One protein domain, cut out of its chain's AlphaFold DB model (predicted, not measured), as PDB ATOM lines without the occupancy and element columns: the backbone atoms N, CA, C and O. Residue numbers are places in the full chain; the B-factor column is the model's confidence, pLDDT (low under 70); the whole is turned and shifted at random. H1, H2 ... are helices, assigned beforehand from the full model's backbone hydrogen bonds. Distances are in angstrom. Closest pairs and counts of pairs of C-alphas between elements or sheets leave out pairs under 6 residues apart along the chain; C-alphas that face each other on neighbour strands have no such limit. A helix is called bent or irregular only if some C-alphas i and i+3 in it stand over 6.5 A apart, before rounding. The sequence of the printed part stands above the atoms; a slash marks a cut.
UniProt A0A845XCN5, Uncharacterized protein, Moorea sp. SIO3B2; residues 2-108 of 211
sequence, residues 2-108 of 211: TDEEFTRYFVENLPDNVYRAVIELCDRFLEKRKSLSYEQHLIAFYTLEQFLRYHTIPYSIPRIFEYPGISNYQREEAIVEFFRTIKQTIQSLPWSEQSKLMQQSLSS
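Overview. This is residues 2 to 108 of the 211 residues of an uncharacterized protein of Moorea sp. SIO3B2 (UniProt A0A845XCN5). Three helices, H2, H3 and H5, pack side by side in a triangle as the core, with H1 packed on the side formed by H2 and H3, away from H5. H6 crosses one end of this bundle at the start of H2, and residues 66 to 71, of which 66 belongs to the short H4, stick out at the other end. The printed part has 107 residues with six named helices, H1 to H6 in order, and no named strand; the class is all helix. It is compact, with a radius of gyration of the C-alphas of 14.0 A, and spans 42 by 29 by 21 A.

Along the chain. H1 holds residues 3 to 11, beginning at C-alpha 3 (127.208, 83.737, -1.108). H2, residues 18 to 35, is 26.4 A long; it is irregular, with C-alphas 31 and 34 8.0 A apart. H3, residues 38 to 54, is 24.3 A long. H4 is residues 63 to 66. H5, residues 72 to 92, is the longest helix at 30.0 A. H6, residues 95 to 103, ends at C-alpha 103 (153.702, 100.913, 0.892).

Arrangement. H2 is the hub, touching H1, H3, H5 and H6. H2, H3 and H5 form a bundle, three helices side by side. H2 and H3 are a helical hairpin at a shallow tilt of 8 degrees, opposite ways; their closest C-alphas, Phe 29 and Ala 44, are 7.0 A apart. H2 and H5 touch, closest at the C-alphas of Cys 26 and Phe 83, 5.6 A, at a shallow tilt of 31 degrees, opposite ways. H3 touches H5 with residues 38 to 45 alone, closest at the C-alphas of Phe 45 and Ile 79, 6.3 A. H1 touches H3, closest at the C-alphas of Asp 3 and Gln 40, 6.3 A. H1 and H2 are a helical hairpin; the closest C-alphas, Phe 10 and Arg 28, are 6.4 A apart. H6 touches residues 18 to 20 of H2, about perpendicular at 89 degrees, with the C-alphas of Tyr 19 and Leu 101 closest at 4.9 A. H4 and H5 only just touch, with 3 pairs of C-alphas within 8 A, the closest Ile 64 and Arg 75 at 6.8 A. H1 and H5 are apart. In H1, H3, H5 and H6 every O i to N i+4 pair is within hydrogen-bond range; in H2 12 of 14 are, and H4 is too short for such a pair.

Size, cuts and confidence. The C-alphas farthest apart, Gly 69 and Gln 103, are 42.7 A apart. The printed part has no cut and no long link. Mean pLDDT of the printed part is 83.7, and it is under 70 at residues 63 to 69 and 107 to 108.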
ATOM      1  N   THR A   2     127.693  79.296  -3.181       79.94
ATOM      2  CA  THR A   2     126.889  80.070  -2.220       79.94
ATOM      3  C   THR A   2     127.482  81.467  -2.015       79.94
ATOM      4  O   THR A   2     128.630  81.723  -2.380       79.94
ATOM      5  N   ASP A   3     126.720  82.385  -1.420       72.44
ATOM      6  CA  ASP A   3     127.208  83.737  -1.108       72.44
ATOM      7  C   ASP A   3     128.391  83.713  -0.126       72.44
ATOM      8  O   ASP A   3     129.314  84.518  -0.239       72.44
ATOM      9  N   GLU A   4     128.410  82.751   0.795       75.69
ATOM     10  CA  GLU A   4     129.506  82.539   1.747       75.69
ATOM     11  C   GLU A   4     130.766  82.009   1.060       75.69
ATOM     12  O   GLU A   4     131.866  82.500   1.318       75.69
ATOM     13  N   GLU A   5     130.614  81.031   0.162       79.75
ATOM     14  CA  GLU A   5     131.716  80.511  -0.651       79.75
ATOM     15  C   GLU A   5     132.300  81.608  -1.544       79.75
ATOM     16  O   GLU A   5     133.522  81.735  -1.635       79.75
ATOM     17  N   PHE A   6     131.439  82.428  -2.157       83.88
ATOM     18  CA  PHE A   6     131.873  83.563  -2.960       83.88
ATOM     19  C   PHE A   6     132.610  84.595  -2.117       83.88
ATOM     20  O   PHE A   6     133.706  84.996  -2.484       83.88
ATOM     21  N   THR A   7     132.040  85.003  -0.982       79.69
ATOM     22  CA  THR A   7     132.651  86.005  -0.100       79.69
ATOM     23  C   THR A   7     134.027  85.541   0.360       79.69
ATOM     24  O   THR A   7     134.983  86.308   0.277       79.69
ATOM     25  N   ARG A   8     134.152  84.268   0.760       82.38
ATOM     26  CA  ARG A   8     135.433  83.656   1.124       82.38
ATOM     27  C   ARG A   8     136.419  83.707  -0.044       82.38
ATOM     28  O   ARG A   8     137.482  84.295   0.099       82.38
ATOM     29  N   TYR A   9     136.043  83.192  -1.216       88.31
ATOM     30  CA  TYR A   9     136.874  83.279  -2.423       88.31
ATOM     31  C   TYR A   9     137.300  84.722  -2.737       88.31
ATOM     32  O   TYR A   9     138.439  84.972  -3.127       88.31
ATOM     33  N   PHE A  10     136.393  85.678  -2.562       87.31
ATOM     34  CA  PHE A  10     136.594  87.054  -2.977       87.31
ATOM     35  C   PHE A  10     137.585  87.806  -2.083       87.31
ATOM     36  O   PHE A  10     138.428  88.527  -2.608       87.31
ATOM     37  N   VAL A  11     137.533  87.613  -0.761       85.19
ATOM     38  CA  VAL A  11     138.282  88.440   0.210       85.19
ATOM     39  C   VAL A  11     139.376  87.699   0.979       85.19
ATOM     40  O   VAL A  11     140.157  88.332   1.687       85.19
ATOM     41  N   GLU A  12     139.441  86.372   0.896       83.75
ATOM     42  CA  GLU A  12     140.423  85.587   1.646       83.75
ATOM     43  C   GLU A  12     141.811  85.647   0.991       83.75
ATOM     44  O   GLU A  12     141.938  85.655  -0.235       83.75
ATOM     45  N   ASN A  13     142.869  85.665   1.807       85.88
ATOM     46  CA  ASN A  13     144.263  85.703   1.346       85.88
ATOM     47  C   ASN A  13     144.556  86.868   0.381       85.88
ATOM     48  O   ASN A  13     145.243  86.687  -0.627       85.88
ATOM     49  N   LEU A  14     144.002  88.055   0.651       87.75
ATOM     50  CA  LEU A  14     144.401  89.251  -0.087       87.75
ATOM     51  C   LEU A  14     145.874  89.585   0.207       87.75
ATOM     52  O   LEU A  14     146.326  89.393   1.335       87.75
ATOM     53  N   PRO A  15     146.623  90.097  -0.785       86.75
ATOM     54  CA  PRO A  15     147.983  90.582  -0.586       86.75
ATOM     55  C   PRO A  15     148.079  91.625   0.533       86.75
ATOM     56  O   PRO A  15     147.193  92.458   0.664       86.75
ATOM     57  N   ASP A  16     149.209  91.673   1.239       83.88
ATOM     58  CA  ASP A  16     149.420  92.575   2.388       83.88
ATOM     59  C   ASP A  16     149.552  94.068   2.033       83.88
ATOM     60  O   ASP A  16     149.805  94.888   2.915       83.88
ATOM     61  N   ASN A  17     149.415  94.452   0.761       89.44
ATOM     62  CA  ASN A  17     149.455  95.852   0.334       89.44
ATOM     63  C   ASN A  17     148.254  96.229  -0.525       89.44
ATOM     64  O   ASN A  17     147.751  95.433  -1.323       89.44
ATOM     65  N   VAL A  18     147.838  97.483  -0.369       88.94
ATOM     66  CA  VAL A  18     146.582  98.007  -0.906       88.94
ATOM     67  C   VAL A  18     146.545  97.938  -2.422       88.94
ATOM     68  O   VAL A  18     145.551  97.477  -2.978       88.94
ATOM     69  N   TYR A  19     147.638  98.312  -3.092       90.38
ATOM     70  CA  TYR A  19     147.718  98.234  -4.552       90.38
ATOM     71  C   TYR A  19     147.390  96.824  -5.058       90.38
ATOM     72  O   TYR A  19     146.482  96.645  -5.871       90.38
ATOM     73  N   ARG A  20     148.098  95.803  -4.559       91.50
ATOM     74  CA  ARG A  20     147.894  94.425  -5.018       91.50
ATOM     75  C   ARG A  20     146.534  93.876  -4.604       91.50
ATOM     76  O   ARG A  20     145.937  93.154  -5.393       91.50
ATOM     77  N   ALA A  21     146.026  94.232  -3.427       92.31
ATOM     78  CA  ALA A  21     144.706  93.798  -2.986       92.31
ATOM     79  C   ALA A  21     143.573  94.333  -3.871       92.31
ATOM     80  O   ALA A  21     142.681  93.567  -4.223       92.31
ATOM     81  N   VAL A  22     143.617  95.602  -4.298       92.75
ATOM     82  CA  VAL A  22     142.604  96.138  -5.229       92.75
ATOM     83  C   VAL A  22     142.640  95.404  -6.563       92.75
ATOM     84  O   VAL A  22     141.589  95.058  -7.100       92.75
ATOM     85  N   ILE A  23     143.840  95.161  -7.099       94.62
ATOM     86  CA  ILE A  23     144.000  94.435  -8.362       94.62
ATOM     87  C   ILE A  23     143.469  93.006  -8.232       94.62
ATOM     88  O   ILE A  23     142.689  92.582  -9.079       94.62
ATOM     89  N   GLU A  24     143.808  92.314  -7.146       95.12
ATOM     90  CA  GLU A  24     143.347  90.953  -6.859       95.12
ATOM     91  C   GLU A  24     141.816  90.881  -6.732       95.12
ATOM     92  O   GLU A  24     141.184  90.031  -7.359       95.12
ATOM     93  N   LEU A  25     141.197  91.809  -5.990       94.62
ATOM     94  CA  LEU A  25     139.737  91.919  -5.897       94.62
ATOM     95  C   LEU A  25     139.115  92.121  -7.284       94.62
ATOM     96  O   LEU A  25     138.127  91.474  -7.632       94.62
ATOM     97  N   CYS A  26     139.703  92.988  -8.109       96.81
ATOM     98  CA  CYS A  26     139.198  93.206  -9.457       96.81
ATOM     99  C   CYS A  26     139.334  91.967 -10.342       96.81
ATOM    100  O   CYS A  26     138.393  91.623 -11.058       96.81
ATOM    101  N   ASP A  27     140.470  91.281 -10.279       97.25
ATOM    102  CA  ASP A  27     140.740  90.103 -11.096       97.25
ATOM    103  C   ASP A  27     139.830  88.935 -10.735       97.25
ATOM    104  O   ASP A  27     139.192  88.370 -11.628       97.25
ATOM    105  N   ARG A  28     139.657  88.648  -9.442       95.62
ATOM    106  CA  ARG A  28     138.753  87.594  -8.959       95.62
ATOM    107  C   ARG A  28     137.310  87.817  -9.396       95.62
ATOM    108  O   ARG A  28     136.650  86.898  -9.885       95.62
ATOM    109  N   PHE A  29     136.808  89.047  -9.261       96.50
ATOM    110  CA  PHE A  29     135.460  89.369  -9.724       96.50
ATOM    111  C   PHE A  29     135.346  89.218 -11.247       96.50
ATOM    112  O   PHE A  29     134.442  88.540 -11.740       96.50
ATOM    113  N   LEU A  30     136.270  89.814 -12.009       96.50
ATOM    114  CA  LEU A  30     136.212  89.798 -13.471       96.50
ATOM    115  C   LEU A  30     136.358  88.383 -14.048       96.50
ATOM    116  O   LEU A  30     135.746  88.115 -15.086       96.50
ATOM    117  N   GLU A  31     137.112  87.495 -13.399       95.62
ATOM    118  CA  GLU A  31     137.240  86.079 -13.760       95.62
ATOM    119  C   GLU A  31     135.900  85.344 -13.618       95.62
ATOM    120  O   GLU A  31     135.465  84.648 -14.538       95.62
ATOM    121  N   LYS A  32     135.212  85.521 -12.482       93.31
ATOM    122  CA  LYS A  32     133.997  84.760 -12.152       93.31
ATOM    123  C   LYS A  32     132.694  85.413 -12.592       93.31
ATOM    124  O   LYS A  32     131.688  84.707 -12.599       93.31
ATOM    125  N   ARG A  33     132.683  86.686 -13.010       92.00
ATOM    126  CA  ARG A  33     131.470  87.498 -13.265       92.00
ATOM    127  C   ARG A  33     130.320  86.771 -13.974       92.00
ATOM    128  O   ARG A  33     129.186  86.846 -13.533       92.00
ATOM    129  N   LYS A  34     130.608  85.988 -15.023       92.25
ATOM    130  CA  LYS A  34     129.583  85.272 -15.816       92.25
ATOM    131  C   LYS A  34     128.885  84.136 -15.057       92.25
ATOM    132  O   LYS A  34     127.867  83.639 -15.516       92.25
ATOM    133  N   SER A  35     129.481  83.680 -13.960       92.19
ATOM    134  CA  SER A  35     128.990  82.588 -13.114       92.19
ATOM    135  C   SER A  35     128.385  83.068 -11.794       92.19
ATOM    136  O   SER A  35     127.931  82.239 -11.009       92.19
ATOM    137  N   LEU A  36     128.401  84.382 -11.541       89.12
ATOM    138  CA  LEU A  36     127.883  84.977 -10.313       89.12
ATOM    139  C   LEU A  36     126.386  85.276 -10.439       89.12
ATOM    140  O   LEU A  36     125.918  85.676 -11.503       89.12
ATOM    141  N   SER A  37     125.649  85.132  -9.338       85.56
ATOM    142  CA  SER A  37     124.280  85.651  -9.230       85.56
ATOM    143  C   SER A  37     124.265  87.182  -9.153       85.56
ATOM    144  O   SER A  37     125.292  87.819  -8.891       85.56
ATOM    145  N   TYR A  38     123.089  87.786  -9.321       81.19
ATOM    146  CA  TYR A  38     122.909  89.224  -9.123       81.19
ATOM    147  C   TYR A  38     123.315  89.661  -7.704       81.19
ATOM    148  O   TYR A  38     124.016  90.655  -7.513       81.19
ATOM    149  N   GLU A  39     122.938  88.878  -6.694       80.44
ATOM    150  CA  GLU A  39     123.301  89.107  -5.298       80.44
ATOM    151  C   GLU A  39     124.820  89.090  -5.097       80.44
ATOM    152  O   GLU A  39     125.360  89.955  -4.409       80.44
ATOM    153  N   GLN A  40     125.531  88.172  -5.755       81.94
ATOM    154  CA  GLN A  40     126.991  88.099  -5.698       81.94
ATOM    155  C   GLN A  40     127.663  89.287  -6.395       81.94
ATOM    156  O   GLN A  40     128.684  89.775  -5.910       81.94
ATOM    157  N   HIS A  41     127.069  89.823  -7.467       84.38
ATOM    158  CA  HIS A  41     127.522  91.085  -8.058       84.38
ATOM    159  C   HIS A  41     127.393  92.248  -7.066       84.38
ATOM    160  O   HIS A  41     128.322  93.046  -6.933       84.38
ATOM    161  N   LEU A  42     126.279  92.330  -6.333       80.25
ATOM    162  CA  LEU A  42     126.082  93.354  -5.305       80.25
ATOM    163  C   LEU A  42     127.061  93.194  -4.137       80.25
ATOM    164  O   LEU A  42     127.658  94.182  -3.712       80.25
ATOM    165  N   ILE A  43     127.269  91.967  -3.647       79.25
ATOM    166  CA  ILE A  43     128.259  91.671  -2.599       79.25
ATOM    167  C   ILE A  43     129.644  92.150  -3.036       79.25
ATOM    168  O   ILE A  43     130.311  92.863  -2.284       79.25
ATOM    169  N   ALA A  44     130.061  91.807  -4.257       84.94
ATOM    170  CA  ALA A  44     131.350  92.217  -4.801       84.94
ATOM    171  C   ALA A  44     131.461  93.746  -4.886       84.94
ATOM    172  O   ALA A  44     132.447  94.317  -4.418       84.94
ATOM    173  N   PHE A  45     130.433  94.402  -5.434       84.81
ATOM    174  CA  PHE A  45     130.376  95.855  -5.572       84.81
ATOM    175  C   PHE A  45     130.543  96.562  -4.225       84.81
ATOM    176  O   PHE A  45     131.452  97.376  -4.079       84.81
ATOM    177  N   TYR A  46     129.721  96.225  -3.228       80.38
ATOM    178  CA  TYR A  46     129.795  96.863  -1.912       80.38
ATOM    179  C   TYR A  46     131.105  96.548  -1.193       80.38
ATOM    180  O   TYR A  46     131.668  97.415  -0.535       80.38
ATOM    181  N   THR A  47     131.630  95.334  -1.345       81.56
ATOM    182  CA  THR A  47     132.910  94.958  -0.736       81.56
ATOM    183  C   THR A  47     134.060  95.786  -1.308       81.56
ATOM    184  O   THR A  47     134.857  96.330  -0.542       81.56
ATOM    185  N   LEU A  48     134.132  95.934  -2.636       86.62
ATOM    186  CA  LEU A  48     135.153  96.766  -3.272       86.62
ATOM    187  C   LEU A  48     134.944  98.252  -2.948       86.62
ATOM    188  O   LEU A  48     135.902  98.942  -2.628       86.62
ATOM    189  N   GLU A  49     133.710  98.752  -2.976       84.44
ATOM    190  CA  GLU A  49     133.391 100.140  -2.619       84.44
ATOM    191  C   GLU A  49     133.852 100.487  -1.196       84.44
ATOM    192  O   GLU A  49     134.523 101.501  -0.988       84.44
ATOM    193  N   GLN A  50     133.578  99.610  -0.228       79.56
ATOM    194  CA  GLN A  50     134.041  99.771   1.150       79.56
ATOM    195  C   GLN A  50     135.565  99.704   1.253       79.56
ATOM    196  O   GLN A  50     136.155 100.479   2.007       79.56
ATOM    197  N   PHE A  51     136.210  98.808   0.499       83.69
ATOM    198  CA  PHE A  51     137.669  98.730   0.425       83.69
ATOM    199  C   PHE A  51     138.261 100.059  -0.066       83.69
ATOM    200  O   PHE A  51     139.118 100.644   0.598       83.69
ATOM    201  N   LEU A  52     137.769 100.572  -1.197       81.75
ATOM    202  CA  LEU A  52     138.245 101.817  -1.801       81.75
ATOM    203  C   LEU A  52     138.055 102.999  -0.847       81.75
ATOM    204  O   LEU A  52     138.986 103.772  -0.631       81.75
ATOM    205  N   ARG A  53     136.885 103.090  -0.207       78.44
ATOM    206  CA  ARG A  53     136.580 104.114   0.796       78.44
ATOM    207  C   ARG A  53     137.521 104.042   1.998       78.44
ATOM    208  O   ARG A  53     138.056 105.068   2.406       78.44
ATOM    209  N   TYR A  54     137.734 102.850   2.557       80.94
ATOM    210  CA  TYR A  54     138.606 102.654   3.719       80.94
ATOM    211  C   TYR A  54     140.052 103.067   3.423       80.94
ATOM    212  O   TYR A  54     140.714 103.682   4.257       80.94
ATOM    213  N   HIS A  55     140.525 102.786   2.210       80.81
ATOM    214  CA  HIS A  55     141.874 103.132   1.773       80.81
ATOM    215  C   HIS A  55     141.985 104.512   1.110       80.81
ATOM    216  O   HIS A  55     143.057 104.863   0.629       80.81
ATOM    217  N   THR A  56     140.919 105.323   1.135       81.25
ATOM    218  CA  THR A  56     140.881 106.678   0.544       81.25
ATOM    219  C   THR A  56     141.265 106.688  -0.944       81.25
ATOM    220  O   THR A  56     141.867 107.630  -1.454       81.25
ATOM    221  N   ILE A  57     140.920 105.619  -1.661       79.81
ATOM    222  CA  ILE A  57     141.123 105.518  -3.103       79.81
ATOM    223  C   ILE A  57     139.939 106.210  -3.784       79.81
ATOM    224  O   ILE A  57     138.800 105.854  -3.489       79.81
ATOM    225  N   PRO A  58     140.160 107.178  -4.689       76.69
ATOM    226  CA  PRO A  58     139.070 107.855  -5.378       76.69
ATOM    227  C   PRO A  58     138.363 106.914  -6.361       76.69
ATOM    228  O   PRO A  58     138.998 106.186  -7.123       76.69
ATOM    229  N   TYR A  59     137.032 106.957  -6.364       81.56
ATOM    230  CA  TYR A  59     136.177 106.219  -7.293       81.56
ATOM    231  C   TYR A  59     134.913 107.011  -7.614       81.56
ATOM    232  O   TYR A  59     134.562 107.969  -6.930       81.56
ATOM    233  N   SER A  60     134.215 106.593  -8.666       77.31
ATOM    234  CA  SER A  60     132.887 107.095  -9.012       77.31
ATOM    235  C   SER A  60     131.882 105.955  -8.949       77.31
ATOM    236  O   SER A  60     132.109 104.889  -9.521       77.31
ATOM    237  N   ILE A  61     130.769 106.180  -8.253       74.94
ATOM    238  CA  ILE A  61     129.656 105.230  -8.228       74.94
ATOM    239  C   ILE A  61     128.957 105.284  -9.595       74.94
ATOM    240  O   ILE A  61     128.699 106.380 -10.101       74.94
ATOM    241  N   PRO A  62     128.637 104.135 -10.216       72.69
ATOM    242  CA  PRO A  62     127.879 104.131 -11.457       72.69
ATOM    243  C   PRO A  62     126.536 104.849 -11.286       72.69
ATOM    244  O   PRO A  62     125.710 104.438 -10.471       72.69
ATOM    245  N   ARG A  63     126.274 105.876 -12.107       67.75
ATOM    246  CA  ARG A  63     125.020 106.658 -12.060       67.75
ATOM    247  C   ARG A  63     123.768 105.792 -12.172       67.75
ATOM    248  O   ARG A  63     122.700 106.182 -11.728       67.75
ATOM    249  N   ILE A  64     123.894 104.600 -12.756       61.88
ATOM    250  CA  ILE A  64     122.788 103.658 -12.904       61.88
ATOM    251  C   ILE A  64     122.134 103.268 -11.567       61.88
ATOM    252  O   ILE A  64     120.961 102.902 -11.545       61.88
ATOM    253  N   PHE A  65     122.870 103.361 -10.456       62.97
ATOM    254  CA  PHE A  65     122.339 103.094  -9.122       62.97
ATOM    255  C   PHE A  65     121.357 104.169  -8.633       62.97
ATOM    256  O   PHE A  65     120.586 103.895  -7.717       62.97
ATOM    257  N   GLU A  66     121.333 105.345  -9.264       66.50
ATOM    258  CA  GLU A  66     120.454 106.470  -8.920       66.50
ATOM    259  C   GLU A  66     119.100 106.409  -9.650       66.50
ATOM    260  O   GLU A  66     118.156 107.093  -9.257       66.50
ATOM    261  N   TYR A  67     118.969 105.577 -10.693       53.06
ATOM    262  CA  TYR A  67     117.760 105.528 -11.518       53.06
ATOM    263  C   TYR A  67     116.806 104.397 -11.100       53.06
ATOM    264  O   TYR A  67     117.169 103.212 -11.152       53.06
ATOM    265  N   PRO A  68     115.548 104.718 -10.743       53.56
ATOM    266  CA  PRO A  68     114.513 103.705 -10.594       53.56
ATOM    267  C   PRO A  68     114.159 103.109 -11.971       53.56
ATOM    268  O   PRO A  68     114.138 103.817 -12.974       53.56
ATOM    269  N   GLY A  69     113.879 101.802 -12.033       62.41
ATOM    270  CA  GLY A  69     113.421 101.126 -13.263       62.41
ATOM    271  C   GLY A  69     114.500 100.445 -14.118       62.41
ATOM    272  O   GLY A  69     114.189  99.914 -15.178       62.41
ATOM    273  N   ILE A  70     115.754 100.417 -13.663       72.06
ATOM    274  CA  ILE A  70     116.845  99.693 -14.334       72.06
ATOM    275  C   ILE A  70     116.757  98.185 -14.055       72.06
ATOM    276  O   ILE A  70     116.588  97.777 -12.905       72.06
ATOM    277  N   SER A  71     116.952  97.366 -15.094       79.44
ATOM    278  CA  SER A  71     116.987  95.900 -14.984       79.44
ATOM    279  C   SER A  71     118.212  95.373 -14.224       79.44
ATOM    280  O   SER A  71     119.271  96.003 -14.203       79.44
ATOM    281  N   ASN A  72     118.105  94.168 -13.655       80.31
ATOM    282  CA  ASN A  72     119.239  93.509 -12.990       80.31
ATOM    283  C   ASN A  72     120.440  93.360 -13.929       80.31
ATOM    284  O   ASN A  72     121.545  93.719 -13.545       80.31
ATOM    285  N   TYR A  73     120.210  92.959 -15.183       84.44
ATOM    286  CA  TYR A  73     121.262  92.832 -16.193       84.44
ATOM    287  C   TYR A  73     122.045  94.139 -16.403       84.44
ATOM    288  O   TYR A  73     123.271  94.160 -16.382       84.44
ATOM    289  N   GLN A  74     121.343  95.266 -16.544       82.81
ATOM    290  CA  GLN A  74     121.999  96.566 -16.705       82.81
ATOM    291  C   GLN A  74     122.807  96.967 -15.461       82.81
ATOM    292  O   GLN A  74     123.860  97.592 -15.586       82.81
ATOM    293  N   ARG A  75     122.335  96.607 -14.261       78.31
ATOM    294  CA  ARG A  75     123.085  96.824 -13.015       78.31
ATOM    295  C   ARG A  75     124.327  95.939 -12.947       78.31
ATOM    296  O   ARG A  75     125.373  96.427 -12.537       78.31
ATOM    297  N   GLU A  76     124.235  94.680 -13.365       88.56
ATOM    298  CA  GLU A  76     125.379  93.762 -13.440       88.56
ATOM    299  C   GLU A  76     126.456  94.301 -14.378       88.56
ATOM    300  O   GLU A  76     127.607  94.423 -13.968       88.56
ATOM    301  N   GLU A  77     126.089  94.717 -15.593       91.94
ATOM    302  CA  GLU A  77     127.041  95.306 -16.543       91.94
ATOM    303  C   GLU A  77     127.696  96.576 -15.983       91.94
ATOM    304  O   GLU A  77     128.906  96.757 -16.105       91.94
ATOM    305  N   ALA A  78     126.942  97.428 -15.285       83.06
ATOM    306  CA  ALA A  78     127.508  98.610 -14.642       83.06
ATOM    307  C   ALA A  78     128.470  98.273 -13.491       83.06
ATOM    308  O   ALA A  78     129.467  98.972 -13.303       83.06
ATOM    309  N   ILE A  79     128.206  97.204 -12.734       88.38
ATOM    310  CA  ILE A  79     129.147  96.685 -11.734       88.38
ATOM    311  C   ILE A  79     130.405  96.180 -12.440       88.38
ATOM    312  O   ILE A  79     131.516  96.506 -12.030       88.38
ATOM    313  N   VAL A  80     130.266  95.444 -13.540       94.12
ATOM    314  CA  VAL A  80     131.420  94.970 -14.310       94.12
ATOM    315  C   VAL A  80     132.271  96.128 -14.831       94.12
ATOM    316  O   VAL A  80     133.497  96.089 -14.694       94.12
ATOM    317  N   GLU A  81     131.647  97.173 -15.367       92.31
ATOM    318  CA  GLU A  81     132.343  98.388 -15.795       92.31
ATOM    319  C   GLU A  81     133.002  99.133 -14.633       92.31
ATOM    320  O   GLU A  81     134.129  99.610 -14.776       92.31
ATOM    321  N   PHE A  82     132.368  99.174 -13.460       90.56
ATOM    322  CA  PHE A  82     132.980  99.723 -12.251       90.56
ATOM    323  C   PHE A  82     134.295  99.005 -11.924       90.56
ATOM    324  O   PHE A  82     135.338  99.647 -11.821       90.56
ATOM    325  N   PHE A  83     134.289  97.672 -11.865       96.31
ATOM    326  CA  PHE A  83     135.494  96.880 -11.607       96.31
ATOM    327  C   PHE A  83     136.589  97.082 -12.668       96.31
ATOM    328  O   PHE A  83     137.764  97.231 -12.325       96.31
ATOM    329  N   ARG A  84     136.224  97.137 -13.959       95.94
ATOM    330  CA  ARG A  84     137.174  97.445 -15.048       95.94
ATOM    331  C   ARG A  84     137.797  98.826 -14.871       95.94
ATOM    332  O   ARG A  84     139.017  98.954 -14.959       95.94
ATOM    333  N   THR A  85     136.969  99.825 -14.582       89.81
ATOM    334  CA  THR A  85     137.387 101.219 -14.412       89.81
ATOM    335  C   THR A  85     138.329 101.365 -13.225       89.81
ATOM    336  O   THR A  85     139.374 101.997 -13.360       89.81
ATOM    337  N   ILE A  86     138.019 100.745 -12.082       89.19
ATOM    338  CA  ILE A  86     138.894 100.765 -10.902       89.19
ATOM    339  C   ILE A  86     140.242 100.130 -11.223       89.19
ATOM    340  O   ILE A  86     141.278 100.757 -10.999       89.19
ATOM    341  N   LYS A  87     140.241  98.928 -11.811       93.06
ATOM    342  CA  LYS A  87     141.476  98.235 -12.186       93.06
ATOM    343  C   LYS A  87     142.342  99.092 -13.111       93.06
ATOM    344  O   LYS A  87     143.522  99.290 -12.833       93.06
ATOM    345  N   GLN A  88     141.754  99.624 -14.181       90.06
ATOM    346  CA  GLN A  88     142.454 100.479 -15.141       90.06
ATOM    347  C   GLN A  88     142.987 101.750 -14.481       90.06
ATOM    348  O   GLN A  88     144.147 102.097 -14.684       90.06
ATOM    349  N   THR A  89     142.172 102.402 -13.650       85.62
ATOM    350  CA  THR A  89     142.550 103.628 -12.939       85.62
ATOM    351  C   THR A  89     143.784 103.381 -12.080       85.62
ATOM    352  O   THR A  89     144.788 104.061 -12.269       85.62
ATOM    353  N   ILE A  90     143.757 102.353 -11.224       86.38
ATOM    354  CA  ILE A  90     144.881 101.990 -10.348       86.38
ATOM    355  C   ILE A  90     146.147 101.666 -11.145       86.38
ATOM    356  O   ILE A  90     147.225 102.147 -10.800       86.38
ATOM    357  N   GLN A  91     146.025 100.900 -12.232       89.25
ATOM    358  CA  GLN A  91     147.163 100.546 -13.088       89.25
ATOM    359  C   GLN A  91     147.722 101.741 -13.874       89.25
ATOM    360  O   GLN A  91     148.898 101.741 -14.233       89.25
ATOM    361  N   SER A  92     146.893 102.750 -14.145       87.56
ATOM    362  CA  SER A  92     147.270 103.963 -14.880       87.56
ATOM    363  C   SER A  92     147.823 105.090 -14.001       87.56
ATOM    364  O   SER A  92     148.297 106.094 -14.531       87.56
ATOM    365  N   LEU A  93     147.776 104.945 -12.670       87.12
ATOM    366  CA  LEU A  93     148.302 105.949 -11.746       87.12
ATOM    367  C   LEU A  93     149.801 106.203 -11.988       87.12
ATOM    368  O   LEU A  93     150.531 105.263 -12.310       87.12
ATOM    369  N   PRO A  94     150.306 107.430 -11.764       90.62
ATOM    370  CA  PRO A  94     151.743 107.685 -11.744       90.62
ATOM    371  C   PRO A  94     152.458 106.776 -10.738       90.62
ATOM    372  O   PRO A  94     151.916 106.474  -9.673       90.62
ATOM    373  N   TRP A  95     153.707 106.393 -11.026       87.25
ATOM    374  CA  TRP A  95     154.493 105.510 -10.150       87.25
ATOM    375  C   TRP A  95     154.574 106.007  -8.699       87.25
ATOM    376  O   TRP A  95     154.552 105.207  -7.769       87.25
ATOM    377  N   SER A  96     154.615 107.326  -8.486       88.31
ATOM    378  CA  SER A  96     154.595 107.925  -7.148       88.31
ATOM    379  C   SER A  96     153.337 107.566  -6.355       88.31
ATOM    380  O   SER A  96     153.436 107.280  -5.165       88.31
ATOM    381  N   GLU A  97     152.168 107.542  -6.997       85.75
ATOM    382  CA  GLU A  97     150.896 107.174  -6.366       85.75
ATOM    383  C   GLU A  97     150.765 105.655  -6.212       85.75
ATOM    384  O   GLU A  97     150.362 105.175  -5.154       85.75
ATOM    385  N   GLN A  98     151.197 104.878  -7.213       83.25
ATOM    386  CA  GLN A  98     151.248 103.416  -7.093       83.25
ATOM    387  C   GLN A  98     152.144 102.985  -5.924       83.25
ATOM    388  O   GLN A  98     151.752 102.147  -5.116       83.25
ATOM    389  N   SER A  99     153.319 103.604  -5.788       84.19
ATOM    390  CA  SER A  99     154.271 103.329  -4.709       84.19
ATOM    391  C   SER A  99     153.674 103.617  -3.328       84.19
ATOM    392  O   SER A  99     153.826 102.796  -2.423       84.19
ATOM    393  N   LYS A 100     152.908 104.710  -3.166       86.62
ATOM    394  CA  LYS A 100     152.174 104.990  -1.916       86.62
ATOM    395  C   LYS A 100     151.201 103.860  -1.570       86.62
ATOM    396  O   LYS A 100     151.202 103.386  -0.437       86.62
ATOM    397  N   LEU A 101     150.427 103.375  -2.544       85.62
ATOM    398  CA  LEU A 101     149.489 102.260  -2.349       85.62
ATOM    399  C   LEU A 101     150.193 100.916  -2.094       85.62
ATOM    400  O   LEU A 101     149.650 100.054  -1.409       85.62
ATOM    401  N   MET A 102     151.394 100.711  -2.638       86.06
ATOM    402  CA  MET A 102     152.206  99.518  -2.373       86.06
ATOM    403  C   MET A 102     152.851  99.539  -0.983       86.06
ATOM    404  O   MET A 102     153.069  98.482  -0.397       86.06
ATOM    405  N   GLN A 103     153.171 100.725  -0.462       86.00
ATOM    406  CA  GLN A 103     153.702 100.913   0.892       86.00
ATOM    407  C   GLN A 103     152.599 100.907   1.953       86.00
ATOM    408  O   GLN A 103     152.858 100.579   3.112       86.00
ATOM    409  N   GLN A 104     151.367 101.246   1.570       83.50
ATOM    410  CA  GLN A 104     150.208 101.121   2.437       83.50
ATOM    411  C   GLN A 104     149.920  99.636   2.680       83.50
ATOM    412  O   GLN A 104     149.431  98.918   1.806       83.50
ATOM    413  N   SER A 105     150.230  99.180   3.890       82.00
ATOM    414  CA  SER A 105     149.873  97.838   4.332       82.00
ATOM    415  C   SER A 105     148.349  97.703   4.398       82.00
ATOM    416  O   SER A 105     147.660  98.614   4.877       82.00
ATOM    417  N   LEU A 106     147.817  96.561   3.954       73.81
ATOM    418  CA  LEU A 106     146.526  96.089   4.439       73.81
ATOM    419  C   LEU A 106     146.712  95.885   5.932       73.81
ATOM    420  O   LEU A 106     147.252  94.874   6.372       73.81
ATOM    421  N   SER A 107     146.332  96.898   6.711       59.62
ATOM    422  CA  SER A 107     146.296  96.771   8.156       59.62
ATOM    423  C   SER A 107     145.615  95.445   8.488       59.62
ATOM    424  O   SER A 107     144.593  95.112   7.886       59.62
ATOM    425  N   SER A 108     146.116  94.735   9.498       52.81
ATOM    426  CA  SER A 108     145.471  93.557  10.100       52.81
ATOM    427  C   SER A 108     144.017  93.801  10.562       52.81
ATOM    428  O   SER A 108     143.366  92.906  11.102       52.81
TER     429      SER A 108